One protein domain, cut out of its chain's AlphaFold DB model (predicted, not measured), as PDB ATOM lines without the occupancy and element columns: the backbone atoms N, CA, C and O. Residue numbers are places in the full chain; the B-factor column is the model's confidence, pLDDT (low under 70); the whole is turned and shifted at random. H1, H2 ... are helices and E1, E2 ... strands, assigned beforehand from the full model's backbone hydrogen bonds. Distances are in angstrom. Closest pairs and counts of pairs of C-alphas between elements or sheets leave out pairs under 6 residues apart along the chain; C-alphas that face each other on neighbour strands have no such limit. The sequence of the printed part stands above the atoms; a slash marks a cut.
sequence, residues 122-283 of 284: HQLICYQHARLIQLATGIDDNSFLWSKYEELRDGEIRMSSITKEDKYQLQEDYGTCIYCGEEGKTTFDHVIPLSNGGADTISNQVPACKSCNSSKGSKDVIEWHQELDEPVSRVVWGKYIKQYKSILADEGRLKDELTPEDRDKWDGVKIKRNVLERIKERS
ATOM      1  N   HIS A 122     159.335 165.962 120.676       97.56
ATOM      2  CA  HIS A 122     160.179 165.608 121.812       97.56
ATOM      3  C   HIS A 122     161.481 164.936 121.358       97.56
ATOM      4  O   HIS A 122     162.562 165.301 121.824       97.56
ATOM      5  N   GLN A 123     161.391 163.987 120.423       96.25
ATOM      6  CA  GLN A 123     162.563 163.321 119.860       96.25
ATOM      7  C   GLN A 123     163.422 164.297 119.046       96.25
ATOM      8  O   GLN A 123     164.639 164.280 119.206       96.25
ATOM      9  N   LEU A 124     162.814 165.176 118.243       96.25
ATOM     10  CA  LEU A 124     163.523 166.218 117.493       96.25
ATOM     11  C   LEU A 124     164.343 167.110 118.429       96.25
ATOM     12  O   LEU A 124     165.549 167.265 118.254       96.25
ATOM     13  N   ILE A 125     163.703 167.636 119.472       97.00
ATOM     14  CA  ILE A 125     164.334 168.488 120.478       97.00
ATOM     15  C   ILE A 125     165.495 167.759 121.173       97.00
ATOM     16  O   ILE A 125     166.583 168.327 121.309       97.00
ATOM     17  N   CYS A 126     165.308 166.497 121.576       96.56
ATOM     18  CA  CYS A 126     166.373 165.695 122.188       96.56
ATOM     19  C   CYS A 126     167.538 165.453 121.224       96.56
ATOM     20  O   CYS A 126     168.691 165.630 121.611       96.56
ATOM     21  N   TYR A 127     167.250 165.108 119.968       93.88
ATOM     22  CA  TYR A 127     168.257 164.841 118.942       93.88
ATOM     23  C   TYR A 127     169.099 166.083 118.651       93.88
ATOM     24  O   TYR A 127     170.329 166.044 118.707       93.88
ATOM     25  N   GLN A 128     168.446 167.225 118.447       94.06
ATOM     26  CA  GLN A 128     169.136 168.486 118.192       94.06
ATOM     27  C   GLN A 128     169.955 168.942 119.408       94.06
ATOM     28  O   GLN A 128     171.064 169.456 119.257       94.06
ATOM     29  N   HIS A 129     169.481 168.695 120.634       94.69
ATOM     30  CA  HIS A 129     170.279 168.967 121.830       94.69
ATOM     31  C   HIS A 129     171.472 168.008 121.980       94.69
ATOM     32  O   HIS A 129     172.541 168.438 122.412       94.69
ATOM     33  N   ALA A 130     171.340 166.740 121.588       91.81
ATOM     34  CA  ALA A 130     172.450 165.789 121.563       91.81
ATOM     35  C   ALA A 130     173.531 166.213 120.551       91.81
ATOM     36  O   ALA A 130     174.712 166.237 120.906       91.81
ATOM     37  N   ARG A 131     173.137 166.692 119.357       89.62
ATOM     38  CA  ARG A 131     174.059 167.317 118.382       89.62
ATOM     39  C   ARG A 131     174.817 168.491 118.997       89.62
ATOM     40  O   ARG A 131     176.013 168.653 118.775       89.62
ATOM     41  N   LEU A 132     174.153 169.291 119.834       89.38
ATOM     42  CA  LEU A 132     174.803 170.388 120.549       89.38
ATOM     43  C   LEU A 132     175.804 169.944 121.618       89.38
ATOM     44  O   LEU A 132     176.756 170.683 121.889       89.38
ATOM     45  N   ILE A 133     175.572 168.794 122.254       88.62
ATOM     46  CA  ILE A 133     176.501 168.191 123.217       88.62
ATOM     47  C   ILE A 133     177.719 167.649 122.470       88.62
ATOM     48  O   ILE A 133     178.835 168.003 122.834       88.62
ATOM     49  N   GLN A 134     177.506 166.876 121.402       83.88
ATOM     50  CA  GLN A 134     178.562 166.351 120.531       83.88
ATOM     51  C   GLN A 134     179.437 167.479 119.968       83.88
ATOM     52  O   GLN A 134     180.659 167.479 120.132       83.88
ATOM     53  N   LEU A 135     178.806 168.527 119.426       82.62
ATOM     54  CA  LEU A 135     179.526 169.700 118.943       82.62
ATOM     55  C   LEU A 135     180.350 170.349 120.059       82.62
ATOM     56  O   LEU A 135     181.443 170.823 119.791       82.62
ATOM     57  N   ALA A 136     179.872 170.367 121.306       80.56
ATOM     58  CA  ALA A 136     180.588 170.950 122.439       80.56
ATOM     59  C   ALA A 136     181.713 170.064 123.008       80.56
ATOM     60  O   ALA A 136     182.595 170.603 123.681       80.56
ATOM     61  N   THR A 137     181.724 168.755 122.751       75.25
ATOM     62  CA  THR A 137     182.829 167.863 123.144       75.25
ATOM     63  C   THR A 137     183.921 167.797 122.082       75.25
ATOM     64  O   THR A 137     185.072 167.548 122.423       75.25
ATOM     65  N   GLY A 138     183.593 168.078 120.814       67.19
ATOM     66  CA  GLY A 138     184.509 167.864 119.689       67.19
ATOM     67  C   GLY A 138     184.736 166.384 119.369       67.19
ATOM     68  O   GLY A 138     185.675 166.063 118.653       67.19
ATOM     69  N   ILE A 139     183.904 165.496 119.924       64.50
ATOM     70  CA  ILE A 139     183.908 164.067 119.616       64.50
ATOM     71  C   ILE A 139     183.048 163.875 118.370       64.50
ATOM     72  O   ILE A 139     181.834 164.060 118.439       64.50
ATOM     73  N   ASP A 140     183.662 163.488 117.259       64.88
ATOM     74  CA  ASP A 140     182.955 163.158 116.020       64.88
ATOM     75  C   ASP A 140     182.649 161.652 115.962       64.88
ATOM     76  O   ASP A 140     183.234 160.890 115.201       64.88
ATOM     77  N   ASP A 141     181.796 161.204 116.887       63.22
ATOM     78  CA  ASP A 141     181.372 159.806 117.012       63.22
ATOM     79  C   ASP A 141     179.843 159.728 117.068       63.22
ATOM     80  O   ASP A 141     179.202 160.285 117.967       63.22
ATOM     81  N   ASN A 142     179.254 159.019 116.107       65.19
ATOM     82  CA  ASN A 142     177.812 158.799 116.043       65.19
ATOM     83  C   ASN A 142     177.285 157.984 117.231       65.19
ATOM     84  O   ASN A 142     176.162 158.221 117.672       65.19
ATOM     85  N   SER A 143     178.073 157.063 117.789       65.19
ATOM     86  CA  SER A 143     177.667 156.294 118.970       65.19
ATOM     87  C   SER A 143     177.480 157.201 120.191       65.19
ATOM     88  O   SER A 143     176.507 157.058 120.935       65.19
ATOM     89  N   PHE A 144     178.339 158.217 120.336       74.88
ATOM     90  CA  PHE A 144     178.218 159.233 121.379       74.88
ATOM     91  C   PHE A 144     176.958 160.091 121.200       74.88
ATOM     92  O   PHE A 144     176.245 160.350 122.172       74.88
ATOM     93  N   LEU A 145     176.655 160.509 119.964       80.38
ATOM     94  CA  LEU A 145     175.433 161.257 119.652       80.38
ATOM     95  C   LEU A 145     174.178 160.478 120.061       80.38
ATOM     96  O   LEU A 145     173.326 161.020 120.769       80.38
ATOM     97  N   TRP A 146     174.072 159.218 119.631       81.62
ATOM     98  CA  TRP A 146     172.905 158.380 119.907       81.62
ATOM     99  C   TRP A 146     172.755 158.065 121.394       81.62
ATOM    100  O   TRP A 146     171.658 158.219 121.922       81.62
ATOM    101  N   SER A 147     173.855 157.770 122.091       82.06
ATOM    102  CA  SER A 147     173.847 157.607 123.549       82.06
ATOM    103  C   SER A 147     173.283 158.847 124.253       82.06
ATOM    104  O   SER A 147     172.390 158.731 125.090       82.06
ATOM    105  N   LYS A 148     173.723 160.060 123.881       89.88
ATOM    106  CA  LYS A 148     173.190 161.294 124.488       89.88
ATOM    107  C   LYS A 148     171.751 161.591 124.111       89.88
ATOM    108  O   LYS A 148     171.018 162.138 124.932       89.88
ATOM    109  N   TYR A 149     171.339 161.241 122.901       92.31
ATOM    110  CA  TYR A 149     169.944 161.325 122.498       92.31
ATOM    111  C   TYR A 149     169.050 160.411 123.350       92.31
ATOM    112  O   TYR A 149     168.018 160.878 123.827       92.31
ATOM    113  N   GLU A 150     169.443 159.156 123.569       88.06
ATOM    114  CA  GLU A 150     168.683 158.184 124.364       88.06
ATOM    115  C   GLU A 150     168.574 158.622 125.826       88.06
ATOM    116  O   GLU A 150     167.462 158.735 126.338       88.06
ATOM    117  N   GLU A 151     169.691 159.011 126.451       94.31
ATOM    118  CA  GLU A 151     169.701 159.540 127.824       94.31
ATOM    119  C   GLU A 151     168.770 160.769 127.974       94.31
ATOM    120  O   GLU A 151     168.100 160.935 128.995       94.31
ATOM    121  N   LEU A 152     168.714 161.657 126.965       96.62
ATOM    122  CA  LEU A 152     167.815 162.823 126.949       96.62
ATOM    123  C   LEU A 152     166.349 162.428 126.741       96.62
ATOM    124  O   LEU A 152     165.473 162.970 127.418       96.62
ATOM    125  N   ARG A 153     166.084 161.518 125.799       95.94
ATOM    126  CA  ARG A 153     164.741 161.033 125.451       95.94
ATOM    127  C   ARG A 153     164.103 160.312 126.635       95.94
ATOM    128  O   ARG A 153     162.928 160.530 126.920       95.94
ATOM    129  N   ASP A 154     164.878 159.485 127.321       94.12
ATOM    130  CA  ASP A 154     164.396 158.663 128.432       94.12
ATOM    131  C   ASP A 154     164.395 159.447 129.758       94.12
ATOM    132  O   ASP A 154     163.840 159.007 130.764       94.12
ATOM    133  N   GLY A 155     164.942 160.670 129.743       93.94
ATOM    134  CA  GLY A 155     164.933 161.596 130.871       93.94
ATOM    135  C   GLY A 155     165.987 161.295 131.937       93.94
ATOM    136  O   GLY A 155     165.922 161.873 133.025       93.94
ATOM    137  N   GLU A 156     166.955 160.428 131.630       95.38
ATOM    138  CA  GLU A 156     168.106 160.113 132.484       95.38
ATOM    139  C   GLU A 156     168.995 161.343 132.685       95.38
ATOM    140  O   GLU A 156     169.459 161.620 133.793       95.38
ATOM    141  N   ILE A 157     169.164 162.135 131.620       93.50
ATOM    142  CA  ILE A 157     169.766 163.464 131.691       93.50
ATOM    143  C   ILE A 157     168.769 164.533 131.262       93.50
ATOM    144  O   ILE A 157     167.855 164.320 130.468       93.50
ATOM    145  N   ARG A 158     168.967 165.741 131.786       92.62
ATOM    146  CA  ARG A 158     168.176 166.914 131.411       92.62
ATOM    147  C   ARG A 158     169.015 167.864 130.584       92.62
ATOM    148  O   ARG A 158     170.210 168.036 130.821       92.62
ATOM    149  N   MET A 159     168.349 168.546 129.657       92.50
ATOM    150  CA  MET A 159     168.946 169.668 128.945       92.50
ATOM    151  C   MET A 159     169.476 170.695 129.938       92.50
ATOM    152  O   MET A 159     168.840 171.000 130.949       92.50
ATOM    153  N   SER A 160     170.641 171.248 129.620       88.75
ATOM    154  CA  SER A 160     171.211 172.341 130.409       88.75
ATOM    155  C   SER A 160     170.249 173.535 130.484       88.75
ATOM    156  O   SER A 160     169.481 173.779 129.552       88.75
ATOM    157  N   SER A 161     170.323 174.319 131.564       90.44
ATOM    158  CA  SER A 161     169.561 175.574 131.675       90.44
ATOM    159  C   SER A 161     169.903 176.534 130.529       90.44
ATOM    160  O   SER A 161     171.052 176.566 130.084       90.44
ATOM    161  N   ILE A 162     168.930 177.334 130.084       89.50
ATOM    162  CA  ILE A 162     169.124 178.393 129.076       89.50
ATOM    163  C   ILE A 162     170.131 179.462 129.511       89.50
ATOM    164  O   ILE A 162     170.825 180.048 128.688       89.50
ATOM    165  N   THR A 163     170.321 179.611 130.824       86.56
ATOM    166  CA  THR A 163     171.361 180.469 131.400       86.56
ATOM    167  C   THR A 163     172.758 180.103 130.891       86.56
ATOM    168  O   THR A 163     173.667 180.926 130.937       86.56
ATOM    169  N   LYS A 164     172.971 178.863 130.427       83.38
ATOM    170  CA  LYS A 164     174.238 178.457 129.820       83.38
ATOM    171  C   LYS A 164     174.481 179.209 128.508       83.38
ATOM    172  O   LYS A 164     175.574 179.724 128.313       83.38
ATOM    173  N   GLU A 165     173.479 179.307 127.643       85.06
ATOM    174  CA  GLU A 165     173.540 180.060 126.388       85.06
ATOM    175  C   GLU A 165     173.610 181.559 126.637       85.06
ATOM    176  O   GLU A 165     174.374 182.233 125.955       85.06
ATOM    177  N   ASP A 166     172.891 182.073 127.636       85.81
ATOM    178  CA  ASP A 166     173.015 183.480 128.025       85.81
ATOM    179  C   ASP A 166     174.449 183.792 128.457       85.81
ATOM    180  O   ASP A 166     175.040 184.755 127.987       85.81
ATOM    181  N   LYS A 167     175.059 182.935 129.286       82.31
ATOM    182  CA  LYS A 167     176.464 183.082 129.686       82.31
ATOM    183  C   LYS A 167     177.425 182.994 128.505       82.31
ATOM    184  O   LYS A 167     178.362 183.780 128.475       82.31
ATOM    185  N   TYR A 168     177.201 182.083 127.555       80.00
ATOM    186  CA  TYR A 168     178.018 182.037 126.341       80.00
ATOM    187  C   TYR A 168     177.894 183.337 125.552       80.00
ATOM    188  O   TYR A 168     178.914 183.925 125.236       80.00
ATOM    189  N   GLN A 169     176.680 183.848 125.337       82.19
ATOM    190  CA  GLN A 169     176.477 185.132 124.666       82.19
ATOM    191  C   GLN A 169     177.210 186.289 125.358       82.19
ATOM    192  O   GLN A 169     177.718 187.160 124.671       82.19
ATOM    193  N   LEU A 170     177.277 186.314 126.693       79.81
ATOM    194  CA  LEU A 170     178.026 187.342 127.434       79.81
ATOM    195  C   LEU A 170     179.548 187.231 127.252       79.81
ATOM    196  O   LEU A 170     180.262 188.204 127.479       79.81
ATOM    197  N   GLN A 171     180.046 186.035 126.933       72.75
ATOM    198  CA  GLN A 171     181.460 185.779 126.660       72.75
ATOM    199  C   GLN A 171     181.835 186.074 125.203       72.75
ATOM    200  O   GLN A 171     183.010 186.307 124.928       72.75
ATOM    201  N   GLU A 172     180.855 186.069 124.295       67.88
ATOM    202  CA  GLU A 172     181.007 186.541 122.919       67.88
ATOM    203  C   GLU A 172     181.001 188.078 122.943       67.88
ATOM    204  O   GLU A 172     179.994 188.696 123.280       67.88
ATOM    205  N   ASP A 173     182.153 188.685 122.658       63.22
ATOM    206  CA  ASP A 173     182.445 190.113 122.827       63.22
ATOM    207  C   ASP A 173     181.270 191.056 122.491       63.22
ATOM    208  O   ASP A 173     180.674 191.012 121.403       63.22
ATOM    209  N   TYR A 174     180.932 191.934 123.437       64.44
ATOM    210  CA  TYR A 174     179.846 192.893 123.266       64.44
ATOM    211  C   TYR A 174     180.167 193.852 122.116       64.44
ATOM    212  O   TYR A 174     181.199 194.512 122.110       64.44
ATOM    213  N   GLY A 175     179.235 193.985 121.169       73.69
ATOM    214  CA  GLY A 175     179.435 194.809 119.973       73.69
ATOM    215  C   GLY A 175     179.834 194.017 118.732       73.69
ATOM    216  O   GLY A 175     180.162 194.624 117.723       73.69
ATOM    217  N   THR A 176     179.762 192.686 118.760       86.62
ATOM    218  CA  THR A 176     179.843 191.857 117.550       86.62
ATOM    219  C   THR A 176     178.463 191.315 117.186       86.62
ATOM    220  O   THR A 176     177.717 190.843 118.046       86.62
ATOM    221  N   CYS A 177     178.085 191.381 115.908       89.50
ATOM    222  CA  CYS A 177     176.855 190.748 115.439       89.50
ATOM    223  C   CYS A 177     176.990 189.222 115.475       89.50
ATOM    224  O   CYS A 177     177.883 188.667 114.844       89.50
ATOM    225  N   ILE A 178     176.055 188.530 116.130       89.06
ATOM    226  CA  ILE A 178     176.104 187.066 116.264       89.06
ATOM    227  C   ILE A 178     175.924 186.317 114.934       89.06
ATOM    228  O   ILE A 178     176.293 185.148 114.830       89.06
ATOM    229  N   TYR A 179     175.321 186.975 113.942       89.38
ATOM    230  CA  TYR A 179     175.001 186.387 112.645       89.38
ATOM    231  C   TYR A 179     176.173 186.513 111.669       89.38
ATOM    232  O   TYR A 179     176.716 185.496 111.244       89.38
ATOM    233  N   CYS A 180     176.600 187.743 111.351       87.62
ATOM    234  CA  CYS A 180     177.685 187.987 110.393       87.62
ATOM    235  C   CYS A 180     179.085 188.058 111.026       87.62
ATOM    236  O   CYS A 180     180.082 187.963 110.316       87.62
ATOM    237  N   GLY A 181     179.188 188.236 112.347       85.94
ATOM    238  CA  GLY A 181     180.472 188.378 113.040       85.94
ATOM    239  C   GLY A 181     181.152 189.740 112.862       85.94
ATOM    240  O   GLY A 181     182.311 189.884 113.246       85.94
ATOM    241  N   GLU A 182     180.478 190.734 112.275       86.69
ATOM    242  CA  GLU A 182     181.019 192.091 112.156       86.69
ATOM    243  C   GLU A 182     180.954 192.845 113.490       86.69
ATOM    244  O   GLU A 182     179.937 192.816 114.195       86.69
ATOM    245  N   GLU A 183     182.038 193.554 113.807       87.94
ATOM    246  CA  GLU A 183     182.129 194.468 114.947       87.94
ATOM    247  C   GLU A 183     181.404 195.785 114.632       87.94
ATOM    248  O   GLU A 183     181.555 196.367 113.557       87.94
ATOM    249  N   GLY A 184     180.624 196.292 115.583       84.38
ATOM    250  CA  GLY A 184     179.911 197.552 115.446       84.38
ATOM    251  C   GLY A 184     178.721 197.703 116.390       84.38
ATOM    252  O   GLY A 184     178.548 196.999 117.384       84.38
ATOM    253  N   LYS A 185     177.860 198.675 116.080       88.38
ATOM    254  CA  LYS A 185     176.651 198.919 116.869       88.38
ATOM    255  C   LYS A 185     175.624 197.814 116.613       88.38
ATOM    256  O   LYS A 185     175.076 197.715 115.515       88.38
ATOM    257  N   THR A 186     175.306 197.052 117.651       91.50
ATOM    258  CA  THR A 186     174.270 196.017 117.619       91.50
ATOM    259  C   THR A 186     172.961 196.498 118.245       91.50
ATOM    260  O   THR A 186     172.939 197.327 119.156       91.50
ATOM    261  N   THR A 187     171.855 195.958 117.748       91.38
ATOM    262  CA  THR A 187     170.546 195.908 118.412       91.38
ATOM    263  C   THR A 187     170.309 194.493 118.951       91.38
ATOM    264  O   THR A 187     171.171 193.630 118.795       91.38
ATOM    265  N   PHE A 188     169.150 194.240 119.557       92.50
ATOM    266  CA  PHE A 188     168.729 192.890 119.932       92.50
ATOM    267  C   PHE A 188     167.686 192.376 118.939       92.50
ATOM    268  O   PHE A 188     166.707 193.072 118.678       92.50
ATOM    269  N   ASP A 189     167.932 191.193 118.384       95.06
ATOM    270  CA  ASP A 189     166.966 190.438 117.580       95.06
ATOM    271  C   ASP A 189     166.387 189.284 118.404       95.06
ATOM    272  O   ASP A 189     167.093 188.708 119.237       95.06
ATOM    273  N   HIS A 190     165.120 188.943 118.161       96.56
ATOM    274  CA  HIS A 190     164.469 187.775 118.748       96.56
ATOM    275  C   HIS A 190     164.717 186.539 117.881       96.56
ATOM    276  O   HIS A 190     164.230 186.454 116.753       96.56
ATOM    277  N   VAL A 191     165.423 185.551 118.434       95.69
ATOM    278  CA  VAL A 191     165.785 184.295 117.760       95.69
ATOM    279  C   VAL A 191     164.543 183.585 117.216       95.69
ATOM    280  O   VAL A 191     164.526 183.212 116.045       95.69
ATOM    281  N   ILE A 192     163.496 183.455 118.035       96.19
ATOM    282  CA  ILE A 192     162.133 183.158 117.580       96.19
ATOM    283  C   ILE A 192     161.358 184.483 117.553       96.19
ATOM    284  O   ILE A 192     161.240 185.111 118.612       96.19
ATOM    285  N   PRO A 193     160.819 184.922 116.400       95.44
ATOM    286  CA  PRO A 193     160.032 186.150 116.307       95.44
ATOM    287  C   PRO A 193     158.863 186.184 117.300       95.44
ATOM    288  O   PRO A 193     158.207 185.168 117.534       95.44
ATOM    289  N   LEU A 194     158.539 187.370 117.832       94.00
ATOM    290  CA  LEU A 194     157.376 187.553 118.718       94.00
ATOM    291  C   LEU A 194     156.063 187.130 118.040       94.00
ATOM    292  O   LEU A 194     155.186 186.559 118.681       94.00
ATOM    293  N   SER A 195     155.947 187.365 116.727       93.19
ATOM    294  CA  SER A 195     154.804 186.932 115.914       93.19
ATOM    295  C   SER A 195     154.626 185.413 115.874       93.19
ATOM    296  O   SER A 195     153.522 184.949 115.612       93.19
ATOM    297  N   ASN A 196     155.687 184.656 116.164       90.69
ATOM    298  CA  ASN A 196     155.722 183.195 116.117       90.69
ATOM    299  C   ASN A 196     155.744 182.591 117.536       90.69
ATOM    300  O   ASN A 196     156.204 181.469 117.728       90.69
ATOM    301  N   GLY A 197     155.299 183.348 118.547       91.19
ATOM    302  CA  GLY A 197     155.227 182.886 119.937       91.19
ATOM    303  C   GLY A 197     156.537 182.996 120.723       91.19
ATOM    304  O   GLY A 197     156.610 182.532 121.859       91.19
ATOM    305  N   GLY A 198     157.574 183.624 120.158       93.25
ATOM    306  CA  GLY A 198     158.813 183.897 120.882       93.25
ATOM    307  C   GLY A 198     158.590 184.831 122.076       93.25
ATOM    308  O   GLY A 198     157.853 185.810 121.987       93.25
ATOM    309  N   ALA A 199     159.252 184.558 123.201       93.75
ATOM    310  CA  ALA A 199     159.162 185.404 124.389       93.75
ATOM    311  C   ALA A 199     160.037 186.665 124.260       93.75
ATOM    312  O   ALA A 199     161.157 186.599 123.746       93.75
ATOM    313  N   ASP A 200     159.585 187.795 124.807       95.56
ATOM    314  CA  ASP A 200     160.406 189.008 124.924       95.56
ATOM    315  C   ASP A 200     161.325 188.928 126.153       95.56
ATOM    316  O   ASP A 200     161.061 189.489 127.215       95.56
ATOM    317  N   THR A 201     162.384 188.127 126.041       94.69
ATOM    318  CA  THR A 201     163.349 187.898 127.123       94.69
ATOM    319  C   THR A 201     164.764 187.804 126.574       94.69
ATOM    320  O   THR A 201     164.965 187.414 125.424       94.69
ATOM    321  N   ILE A 202     165.765 188.057 127.424       91.38
ATOM    322  CA  ILE A 202     167.182 187.894 127.056       91.38
ATOM    323  C   ILE A 202     167.497 186.482 126.536       91.38
ATOM    324  O   ILE A 202     168.330 186.293 125.651       91.38
ATOM    325  N   SER A 203     166.764 185.488 127.034       93.94
ATOM    326  CA  SER A 203     166.857 184.088 126.636       93.94
ATOM    327  C   SER A 203     166.491 183.848 125.168       93.94
ATOM    328  O   SER A 203     166.985 182.896 124.569       93.94
ATOM    329  N   ASN A 204     165.655 184.709 124.587       96.38
ATOM    330  CA  ASN A 204     165.269 184.689 123.178       96.38
ATOM    331  C   ASN A 204     165.932 185.823 122.374       96.38
ATOM    332  O   ASN A 204     165.688 185.936 121.182       96.38
ATOM    333  N   GLN A 205     166.766 186.665 122.990       94.56
ATOM    334  CA  GLN A 205     167.408 187.796 122.318       94.56
ATOM    335  C   GLN A 205     168.900 187.565 122.085       94.56
ATOM    336  O   GLN A 205     169.597 187.033 122.953       94.56
ATOM    337  N   VAL A 206     169.397 188.028 120.938       93.44
ATOM    338  CA  VAL A 206     170.817 187.979 120.559       93.44
ATOM    339  C   VAL A 206     171.286 189.304 119.941       93.44
ATOM    340  O   VAL A 206     170.476 190.021 119.348       93.44
ATOM    341  N   PRO A 207     172.576 189.673 120.073       92.75
ATOM    342  CA  PRO A 207     173.103 190.887 119.459       92.75
ATOM    343  C   PRO A 207     173.184 190.745 117.933       92.75
ATOM    344  O   PRO A 207     173.840 189.847 117.407       92.75
ATOM    345  N   ALA A 208     172.559 191.670 117.211       93.25
ATOM    346  CA  ALA A 208     172.519 191.680 115.752       93.25
ATOM    347  C   ALA A 208     172.782 193.086 115.199       93.25
ATOM    348  O   ALA A 208     172.282 194.072 115.742       93.25
ATOM    349  N   CYS A 209     173.558 193.211 114.120       93.38
ATOM    350  CA  CYS A 209     173.692 194.485 113.413       93.38
ATOM    351  C   CYS A 209     172.374 194.842 112.703       93.38
ATOM    352  O   CYS A 209     171.510 193.989 112.483       93.38
ATOM    353  N   LYS A 210     172.211 196.115 112.323       95.19
ATOM    354  CA  LYS A 210     170.975 196.596 111.685       95.19
ATOM    355  C   LYS A 210     170.652 195.849 110.384       95.19
ATOM    356  O   LYS A 210     169.481 195.587 110.131       95.19
ATOM    357  N   SER A 211     171.660 195.525 109.571       94.94
ATOM    358  CA  SER A 211     171.478 194.817 108.297       94.94
ATOM    359  C   SER A 211     170.981 193.390 108.516       94.94
ATOM    360  O   SER A 211     169.940 193.041 107.968       94.94
ATOM    361  N   CYS A 212     171.643 192.594 109.365       95.19
ATOM    362  CA  CYS A 212     171.197 191.233 109.680       95.19
ATOM    363  C   CYS A 212     169.823 191.222 110.354       95.19
ATOM    364  O   CYS A 212     168.955 190.469 109.928       95.19
ATOM    365  N   ASN A 213     169.598 192.089 111.347       95.44
ATOM    366  CA  ASN A 213     168.308 192.185 112.037       95.44
ATOM    367  C   ASN A 213     167.168 192.516 111.052       95.44
ATOM    368  O   ASN A 213     166.125 191.871 111.045       95.44
ATOM    369  N   SER A 214     167.390 193.478 110.149       95.00
ATOM    370  CA  SER A 214     166.405 193.831 109.121       95.00
ATOM    371  C   SER A 214     166.225 192.747 108.054       95.00
ATOM    372  O   SER A 214     165.125 192.625 107.528       95.00
ATOM    373  N   SER A 215     167.286 192.012 107.706       95.38
ATOM    374  CA  SER A 215     167.253 190.921 106.722       95.38
ATOM    375  C   SER A 215     166.462 189.721 107.244       95.38
ATOM    376  O   SER A 215     165.606 189.194 106.534       95.38
ATOM    377  N   LYS A 216     166.688 189.340 108.507       95.06
ATOM    378  CA  LYS A 216     165.917 188.291 109.175       95.06
ATOM    379  C   LYS A 216     164.459 188.710 109.353       95.06
ATOM    380  O   LYS A 216     163.550 187.952 109.022       95.06
ATOM    381  N   GLY A 217     164.217 189.916 109.871       93.38
ATOM    382  CA  GLY A 217     162.867 190.416 110.122       93.38
ATOM    383  C   GLY A 217     162.041 189.444 110.975       93.38
ATOM    384  O   GLY A 217     162.482 188.998 112.035       93.38
ATOM    385  N   SER A 218     160.842 189.101 110.501       93.50
ATOM    386  CA  SER A 218     159.939 188.143 111.156       93.50
ATOM    387  C   SER A 218     160.118 186.692 110.693       93.50
ATOM    388  O   SER A 218     159.259 185.865 110.990       93.50
ATOM    389  N   LYS A 219     161.182 186.378 109.943       93.31
ATOM    390  CA  LYS A 219     161.464 185.006 109.506       93.31
ATOM    391  C   LYS A 219     161.939 184.151 110.671       93.31
ATOM    392  O   LYS A 219     162.566 184.645 111.618       93.31
ATOM    393  N   ASP A 220     161.665 182.857 110.574       91.69
ATOM    394  CA  ASP A 220     162.302 181.878 111.437       91.69
ATOM    395  C   ASP A 220     163.816 181.864 111.199       91.69
ATOM    396  O   ASP A 220     164.287 182.053 110.077       91.69
ATOM    397  N   VAL A 221     164.600 181.643 112.254       92.56
ATOM    398  CA  VAL A 221     166.060 181.627 112.131       92.56
ATOM    399  C   VAL A 221     166.556 180.472 111.262       92.56
ATOM    400  O   VAL A 221     167.587 180.626 110.618       92.56
ATOM    401  N   ILE A 222     165.847 179.338 111.229       91.31
ATOM    402  CA  ILE A 222     166.186 178.200 110.369       91.31
ATOM    403  C   ILE A 222     166.007 178.593 108.908       91.31
ATOM    404  O   ILE A 222     166.964 178.524 108.144       91.31
ATOM    405  N   GLU A 223     164.808 179.059 108.560       89.75
ATOM    406  CA  GLU A 223     164.439 179.457 107.198       89.75
ATOM    407  C   GLU A 223     165.384 180.545 106.683       89.75
ATOM    408  O   GLU A 223     165.959 180.427 105.605       89.75
ATOM    409  N   TRP A 224     165.634 181.571 107.497       93.00
ATOM    410  CA  TRP A 224     166.533 182.658 107.123       93.00
ATOM    411  C   TRP A 224     167.982 182.197 106.916       93.00
ATOM    412  O   TRP A 224     168.653 182.665 106.002       93.00
ATOM    413  N   HIS A 225     168.484 181.266 107.731       88.56
ATOM    414  CA  HIS A 225     169.824 180.712 107.530       88.56
ATOM    415  C   HIS A 225     169.906 179.778 106.314       88.56
ATOM    416  O   HIS A 225     170.945 179.742 105.658       88.56
ATOM    417  N   GLN A 226     168.829 179.055 105.999       83.69
ATOM    418  CA  GLN A 226     168.726 178.239 104.788       83.69
ATOM    419  C   GLN A 226     168.745 179.107 103.524       83.69
ATOM    420  O   GLN A 226     169.479 178.782 102.597       83.69
ATOM    421  N   GLU A 227     168.025 180.235 103.510       85.06
ATOM    422  CA  GLU A 227     168.066 181.215 102.410       85.06
ATOM    423  C   GLU A 227     169.484 181.753 102.150       85.06
ATOM    424  O   GLU A 227     169.832 182.064 101.016       85.06
ATOM    425  N   LEU A 228     170.301 181.873 103.200       80.25
ATOM    426  CA  LEU A 228     171.679 182.366 103.115       80.25
ATOM    427  C   LEU A 228     172.720 181.260 102.844       80.25
ATOM    428  O   LEU A 228     173.896 181.585 102.719       80.25
ATOM    429  N   ASP A 229     172.322 179.979 102.833       78.56
ATOM    430  CA  ASP A 229     173.202 178.793 102.931       78.56
ATOM    431  C   ASP A 229     174.302 178.922 104.010       78.56
ATOM    432  O   ASP A 229     175.426 178.432 103.886       78.56
ATOM    433  N   GLU A 230     173.971 179.570 105.128       80.12
ATOM    434  CA  GLU A 230     174.911 179.843 106.213       80.12
ATOM    435  C   GLU A 230     174.565 179.012 107.452       80.12
ATOM    436  O   GLU A 230     173.421 179.019 107.909       80.12
ATOM    437  N   PRO A 231     175.533 178.337 108.097       83.38
ATOM    438  CA  PRO A 231     175.272 177.617 109.339       83.38
ATOM    439  C   PRO A 231     174.807 178.543 110.472       83.38
ATOM    440  O   PRO A 231     175.310 179.656 110.655       83.38
ATOM    441  N   VAL A 232     173.918 178.027 111.319       89.56
ATOM    442  CA  VAL A 232     173.435 178.724 112.517       89.56
ATOM    443  C   VAL A 232     174.523 178.706 113.595       89.56
ATOM    444  O   VAL A 232     175.147 177.673 113.851       89.56
ATOM    445  N   SER A 233     174.751 179.834 114.274       88.88
ATOM    446  CA  SER A 233     175.662 179.874 115.429       88.88
ATOM    447  C   SER A 233     175.174 178.955 116.554       88.88
ATOM    448  O   SER A 233     173.990 178.917 116.888       88.88
ATOM    449  N   ARG A 234     176.104 178.260 117.217       89.06
ATOM    450  CA  ARG A 234     175.843 177.390 118.374       89.06
ATOM    451  C   ARG A 234     175.023 178.069 119.473       89.06
ATOM    452  O   ARG A 234     174.209 177.400 120.120       89.06
ATOM    453  N   VAL A 235     175.257 179.354 119.732       90.06
ATOM    454  CA  VAL A 235     174.528 180.105 120.767       90.06
ATOM    455  C   VAL A 235     173.085 180.334 120.332       90.06
ATOM    456  O   VAL A 235     172.165 180.000 121.080       90.06
ATOM    457  N   VAL A 236     172.892 180.809 119.098       93.50
ATOM    458  CA  VAL A 236     171.572 181.019 118.484       93.50
ATOM    459  C   VAL A 236     170.781 179.713 118.475       93.50
ATOM    460  O   VAL A 236     169.662 179.668 118.979       93.50
ATOM    461  N   TRP A 237     171.392 178.620 118.012       94.38
ATOM    462  CA  TRP A 237     170.751 177.307 117.942       94.38
ATOM    463  C   TRP A 237     170.368 176.755 119.319       94.38
ATOM    464  O   TRP A 237     169.277 176.218 119.513       94.38
ATOM    465  N   GLY A 238     171.243 176.935 120.313       94.38
ATOM    466  CA  GLY A 238     170.964 176.546 121.693       94.38
ATOM    467  C   GLY A 238     169.773 177.290 122.295       94.38
ATOM    468  O   GLY A 238     168.953 176.663 122.969       94.38
ATOM    469  N   LYS A 239     169.660 178.600 122.040       95.25
ATOM    470  CA  LYS A 239     168.506 179.406 122.461       95.25
ATOM    471  C   LYS A 239     167.243 178.968 121.732       95.25
ATOM    472  O   LYS A 239     166.252 178.674 122.396       95.25
ATOM    473  N   TYR A 240     167.312 178.834 120.408       96.31
ATOM    474  CA  TYR A 240     166.189 178.434 119.563       96.31
ATOM    475  C   TYR A 240     165.561 177.113 120.031       96.31
ATOM    476  O   TYR A 240     164.388 177.096 120.385       96.31
ATOM    477  N   ILE A 241     166.342 176.029 120.166       96.19
ATOM    478  CA  ILE A 241     165.824 174.715 120.603       96.19
ATOM    479  C   ILE A 241     165.139 174.803 121.969       96.19
ATOM    480  O   ILE A 241     164.100 174.185 122.190       96.19
ATOM    481  N   LYS A 242     165.725 175.542 122.917       95.56
ATOM    482  CA  LYS A 242     165.190 175.633 124.281       95.56
ATOM    483  C   LYS A 242     163.907 176.456 124.339       95.56
ATOM    484  O   LYS A 242     162.996 176.075 125.069       95.56
ATOM    485  N   GLN A 243     163.831 177.542 123.572       96.19
ATOM    486  CA  GLN A 243     162.616 178.346 123.442       96.19
ATOM    487  C   GLN A 243     161.523 177.562 122.713       96.19
ATOM    488  O   GLN A 243     160.418 177.445 123.230       96.19
ATOM    489  N   TYR A 244     161.856 176.921 121.593       96.25
ATOM    490  CA  TYR A 244     160.920 176.100 120.827       96.25
ATOM    491  C   TYR A 244     160.371 174.932 121.657       96.25
ATOM    492  O   TYR A 244     159.169 174.684 121.667       96.25
ATOM    493  N   LYS A 245     161.219 174.276 122.466       96.56
ATOM    494  CA  LYS A 245     160.773 173.280 123.451       96.56
ATOM    495  C   LYS A 245     159.761 173.859 124.443       96.56
ATOM    496  O   LYS A 245     158.818 173.154 124.789       96.56
ATOM    497  N   SER A 246     159.984 175.077 124.942       95.38
ATOM    498  CA  SER A 246     159.063 175.730 125.883       95.38
ATOM    499  C   SER A 246     157.711 175.980 125.226       95.38
ATOM    500  O   SER A 246     156.703 175.558 125.774       95.38
ATOM    501  N   ILE A 247     157.710 176.557 124.019       95.69
ATOM    502  CA  ILE A 247     156.497 176.814 123.230       95.69
ATOM    503  C   ILE A 247     155.711 175.512 123.027       95.69
ATOM    504  O   ILE A 247     154.545 175.421 123.396       95.69
ATOM    505  N   LEU A 248     156.371 174.453 122.547       96.62
ATOM    506  CA  LEU A 248     155.739 173.144 122.352       96.62
ATOM    507  C   LEU A 248     155.224 172.520 123.655       96.62
ATOM    508  O   LEU A 248     154.236 171.788 123.634       96.62
ATOM    509  N   ALA A 249     155.907 172.739 124.781       95.81
ATOM    510  CA  ALA A 249     155.468 172.237 126.079       95.81
ATOM    511  C   ALA A 249     154.207 172.964 126.558       95.81
ATOM    512  O   ALA A 249     153.273 172.303 127.009       95.81
ATOM    513  N   ASP A 250     154.180 174.288 126.416       95.94
ATOM    514  CA  ASP A 250     153.053 175.143 126.794       95.94
ATOM    515  C   ASP A 250     151.820 174.853 125.920       95.94
ATOM    516  O   ASP A 250     150.694 174.833 126.415       95.94
ATOM    517  N   GLU A 251     152.035 174.529 124.643       96.25
ATOM    518  CA  GLU A 251     150.993 174.082 123.710       96.25
ATOM    519  C   GLU A 251     150.596 172.603 123.893       96.25
ATOM    520  O   GLU A 251     149.613 172.149 123.310       96.25
ATOM    521  N   GLY A 252     151.340 171.824 124.688       97.31
ATOM    522  CA  GLY A 252     151.095 170.392 124.891       97.31
ATOM    523  C   GLY A 252     151.481 169.487 123.710       97.31
ATOM    524  O   GLY A 252     151.108 168.316 123.698       97.31
ATOM    525  N   ARG A 253     152.264 169.997 122.754       97.44
ATOM    526  CA  ARG A 253     152.567 169.377 121.449       97.44
ATOM    527  C   ARG A 253     153.869 168.590 121.391       97.44
ATOM    528  O   ARG A 253     154.222 168.026 120.361       97.44
ATOM    529  N   LEU A 254     154.616 168.507 122.493       97.06
ATOM    530  CA  LEU A 254     155.887 167.764 122.520       97.06
ATOM    531  C   LEU A 254     155.749 166.306 122.051       97.06
ATOM    532  O   LEU A 254     156.704 165.744 121.524       97.06
ATOM    533  N   LYS A 255     154.590 165.681 122.269       97.50
ATOM    534  CA  LYS A 255     154.341 164.285 121.884       97.50
ATOM    535  C   LYS A 255     153.740 164.135 120.489       97.50
ATOM    536  O   LYS A 255     153.592 162.999 120.049       97.50
ATOM    537  N   ASP A 256     153.409 165.236 119.825       98.19
ATOM    538  CA  ASP A 256     152.833 165.202 118.488       98.19
ATOM    539  C   ASP A 256     153.870 164.694 117.487       98.19
ATOM    540  O   ASP A 256     155.083 164.881 117.660       98.19
ATOM    541  N   GLU A 257     153.375 164.055 116.434       97.00
ATOM    542  CA  GLU A 257     154.189 163.665 115.291       97.00
ATOM    543  C   GLU A 257     154.659 164.906 114.521       97.00
ATOM    544  O   GLU A 257     153.953 165.913 114.414       97.00
ATOM    545  N   LEU A 258     155.877 164.833 113.988       93.06
ATOM    546  CA  LEU A 258     156.430 165.859 113.115       93.06
ATOM    547  C   LEU A 258     155.643 165.891 111.810       93.06
ATOM    548  O   LEU A 258     155.442 164.858 111.168       93.06
ATOM    549  N   THR A 259     155.250 167.090 111.391       90.44
ATOM    550  CA  THR A 259     154.674 167.270 110.061       90.44
ATOM    551  C   THR A 259     155.767 167.084 108.998       90.44
ATOM    552  O   THR A 259     156.949 167.281 109.298       90.44
ATOM    553  N   PRO A 260     155.423 166.717 107.750       81.81
ATOM    554  CA  PRO A 260     156.400 166.686 106.661       81.81
ATOM    555  C   PRO A 260     157.104 168.034 106.448       81.81
ATOM    556  O   PRO A 260     158.300 168.054 106.185       81.81
ATOM    557  N   GLU A 261     156.378 169.141 106.623       84.06
ATOM    558  CA  GLU A 261     156.906 170.506 106.511       84.06
ATOM    559  C   GLU A 261     157.923 170.818 107.615       84.06
ATOM    560  O   GLU A 261     159.022 171.281 107.331       84.06
ATOM    561  N   ASP A 262     157.619 170.485 108.874       89.75
ATOM    562  CA  ASP A 262     158.585 170.631 109.967       89.75
ATOM    563  C   ASP A 262     159.773 169.686 109.786       89.75
ATOM    564  O   ASP A 262     160.913 170.034 110.080       89.75
ATOM    565  N   ARG A 263     159.544 168.474 109.281       85.56
ATOM    566  CA  ARG A 263     160.638 167.546 109.005       85.56
ATOM    567  C   ARG A 263     161.611 168.131 107.982       85.56
ATOM    568  O   ARG A 263     162.810 168.072 108.233       85.56
ATOM    569  N   ASP A 264     161.093 168.712 106.902       80.50
ATOM    570  CA  ASP A 264     161.868 169.378 105.849       80.50
ATOM    571  C   ASP A 264     162.588 170.628 106.375       80.50
ATOM    572  O   ASP A 264     163.803 170.750 106.241       80.50
ATOM    573  N   LYS A 265     161.878 171.494 107.111       85.94
ATOM    574  CA  LYS A 265     162.458 172.684 107.752       85.94
ATOM    575  C   LYS A 265     163.672 172.340 108.608       85.94
ATOM    576  O   LYS A 265     164.684 173.031 108.562       85.94
ATOM    577  N   TRP A 266     163.576 171.297 109.426       87.88
ATOM    578  CA  TRP A 266     164.642 170.910 110.352       87.88
ATOM    579  C   TRP A 266     165.713 170.016 109.719       87.88
ATOM    580  O   TRP A 266     166.713 169.699 110.382       87.88
ATOM    581  N   ASP A 267     165.520 169.619 108.465       76.81
ATOM    582  CA  ASP A 267     166.459 168.799 107.726       76.81
ATOM    583  C   ASP A 267     167.727 169.588 107.398       76.81
ATOM    584  O   ASP A 267     167.703 170.774 107.068       76.81
ATOM    585  N   GLY A 268     168.885 168.947 107.545       68.25
ATOM    586  CA  GLY A 268     170.144 169.537 107.097       68.25
ATOM    587  C   GLY A 268     170.623 170.800 107.805       68.25
ATOM    588  O   GLY A 268     171.624 171.369 107.367       68.25
ATOM    589  N   VAL A 269     169.999 171.222 108.914       81.56
ATOM    590  CA  VAL A 269     170.440 172.413 109.655       81.56
ATOM    591  C   VAL A 269     171.897 172.253 110.101       81.56
ATOM    592  O   VAL A 269     172.226 171.424 110.966       81.56
ATOM    593  N   LYS A 270     172.772 173.072 109.509       82.56
ATOM    594  CA  LYS A 270     174.203 173.159 109.818       82.56
ATOM    595  C   LYS A 270     174.404 174.064 111.036       82.56
ATOM    596  O   LYS A 270     173.830 175.147 111.117       82.56
ATOM    597  N   ILE A 271     175.244 173.639 111.979       84.00
ATOM    598  CA  ILE A 271     175.519 174.385 113.216       84.00
ATOM    599  C   ILE A 271     177.014 174.685 113.267       84.00
ATOM    600  O   ILE A 271     177.824 173.759 113.287       84.00
ATOM    601  N   LYS A 272     177.388 175.964 113.327       82.31
ATOM    602  CA  LYS A 272     178.786 176.382 113.501       82.31
ATOM    603  C   LYS A 272     179.079 176.728 114.953       82.31
ATOM    604  O   LYS A 272     178.265 177.321 115.657       82.31
ATOM    605  N   ARG A 273     180.274 176.362 115.409       72.81
ATOM    606  CA  ARG A 273     180.705 176.512 116.808       72.81
ATOM    607  C   ARG A 273     181.233 177.918 117.162       72.81
ATOM    608  O   ARG A 273     181.400 178.176 118.344       72.81
ATOM    609  N   ASN A 274     181.508 178.790 116.182       62.84
ATOM    610  CA  ASN A 274     182.312 180.019 116.366       62.84
ATOM    611  C   ASN A 274     181.642 181.105 117.243       62.84
ATOM    612  O   ASN A 274     180.419 181.231 117.187       62.84
ATOM    613  N   VAL A 275     182.406 181.867 118.063       44.16
ATOM    614  CA  VAL A 275     183.201 183.042 117.586       44.16
ATOM    615  C   VAL A 275     184.681 183.146 118.067       44.16
ATOM    616  O   VAL A 275     185.434 183.971 117.551       44.16
ATOM    617  N   LEU A 276     185.185 182.322 118.999       43.88
ATOM    618  CA  LEU A 276     186.533 182.528 119.589       43.88
ATOM    619  C   LEU A 276     187.756 182.228 118.692       43.88
ATOM    620  O   LEU A 276     188.880 182.529 119.110       43.88
ATOM    621  N   GLU A 277     187.608 181.670 117.486       44.66
ATOM    622  CA  GLU A 277     188.793 181.435 116.639       44.66
ATOM    623  C   GLU A 277     189.478 182.737 116.188       44.66
ATOM    624  O   GLU A 277     190.701 182.757 116.062       44.66
ATOM    625  N   ARG A 278     188.763 183.870 116.124       42.78
ATOM    626  CA  ARG A 278     189.374 185.166 115.768       42.78
ATOM    627  C   ARG A 278     190.143 185.860 116.897       42.78
ATOM    628  O   ARG A 278     191.068 186.620 116.610       42.78
ATOM    629  N   ILE A 279     189.854 185.581 118.176       40.16
ATOM    630  CA  ILE A 279     190.657 186.143 119.286       40.16
ATOM    631  C   ILE A 279     192.081 185.569 119.253       40.16
ATOM    632  O   ILE A 279     193.047 186.279 119.530       40.16
ATOM    633  N   LYS A 280     192.245 184.306 118.834       39.91
ATOM    634  CA  LYS A 280     193.574 183.703 118.661       39.91
ATOM    635  C   LYS A 280     194.344 184.278 117.470       39.91
ATOM    636  O   LYS A 280     195.568 184.328 117.537       39.91
ATOM    637  N   GLU A 281     193.655 184.749 116.433       37.50
ATOM    638  CA  GLU A 281     194.285 185.350 115.247       37.50
ATOM    639  C   GLU A 281     194.699 186.815 115.446       37.50
ATOM    640  O   GLU A 281     195.659 187.252 114.825       37.50
ATOM    641  N   ARG A 282     194.063 187.562 116.359       37.75
ATOM    642  CA  ARG A 282     194.509 188.918 116.754       37.75
ATOM    643  C   ARG A 282     195.560 188.939 117.876       37.75
ATOM    644  O   ARG A 282     196.078 190.000 118.204       37.75
ATOM    645  N   SER A 283     195.864 187.780 118.464       40.50
ATOM    646  CA  SER A 283     196.855 187.614 119.543       40.50
ATOM    647  C   SER A 283     198.202 187.051 119.056       40.50
ATOM    648  O   SER A 283     198.999 186.594 119.879       40.50
TER     649      SER A 283
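This is residues 122 to 283 of the 284 residues of the protein "HNH endonuclease" of Haladaptatus litoreus (UniProt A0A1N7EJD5). The longest helix, H6, runs through the middle, with H1 beside it and H2 packed across H1 on the side away from H6. Toward the other side, a small hairpin of two strands, E1 and E2, lies by the first residues of H6 together with H3, and H4 packs on the hairpin; H5 and H7 are short helices nearby, and H8, near the end of the printed part, lies farthest from the middle. The printed part has 162 residues, with eight named helices and two named strands in the order H1 H2 H3 E1 E2 H4 H5 H6 H7 H8; the sheet, E1 - E2, is antiparallel, and the class is mostly helix. The whole is compact, with a radius of gyration of the C-alphas of 15.8 A, and rounded, spanning 43 by 37 by 28 A.

H1, residues 122 to 137, begins at C-alpha 122 (160.179, 165.608, 121.812) and is 22.8 A long. H2 is residues 142 to 153, 16.3 A, and H3 residues 163 to 171, 12.4 A. The strands are E1, residues 186 to 190, 12.9 A, and E2, residues 205 to 209, 12.8 A. H4 is residues 210 to 216 and H5 residues 221 to 227. H6, residues 234 to 250, runs 24.4 A from C-alpha 234 at (175.843, 177.390, 118.374). H7 is residues 260 to 265; H8, residues 277 to 281, ends at C-alpha 281 (194.285, 185.350, 115.247).

H1 and H2 touch at a steep tilt of 47 degrees, opposite ways, the closest C-alphas being those of Ala 130 and Tyr 149, 5.2 A apart. H1 and H6 touch at a shallow tilt of 22 degrees, opposite ways, closest at the C-alphas of Ile 125 and Ile 241, 6.4 A. H6 touches H3 with residues 235 to 239 alone, closest at the C-alphas of Glu 165 and Val 235, 5.7 A. E1 and E2 form a hairpin, with N 187 and O 208 at 2.8 A and N 206 and O 189 at 2.9 A, within hydrogen-bond range. The closest C-alphas of E1 and H4 are those of Asp 189 and Asn 213, 6.0 A apart. H5 is close but not clearly touching to H4 and to H7, and H5 and H6 are near each other. In H1 to H7 every O i to N i+4 pair is within hydrogen-bond range; in H8 0 of 1 is, and 1 of 2 O i to N i+3 pairs.

The two C-alphas farthest apart, those of Asp 256 and Ser 283, are 49.4 A apart. The printed part has no cut. The links H3 to E1, E1 to E2 and H7 to H8 are long. The mean pLDDT of the printed part is 85.8; residues 138 to 143, 172 to 174, 268 and 274 to 283 are under 70.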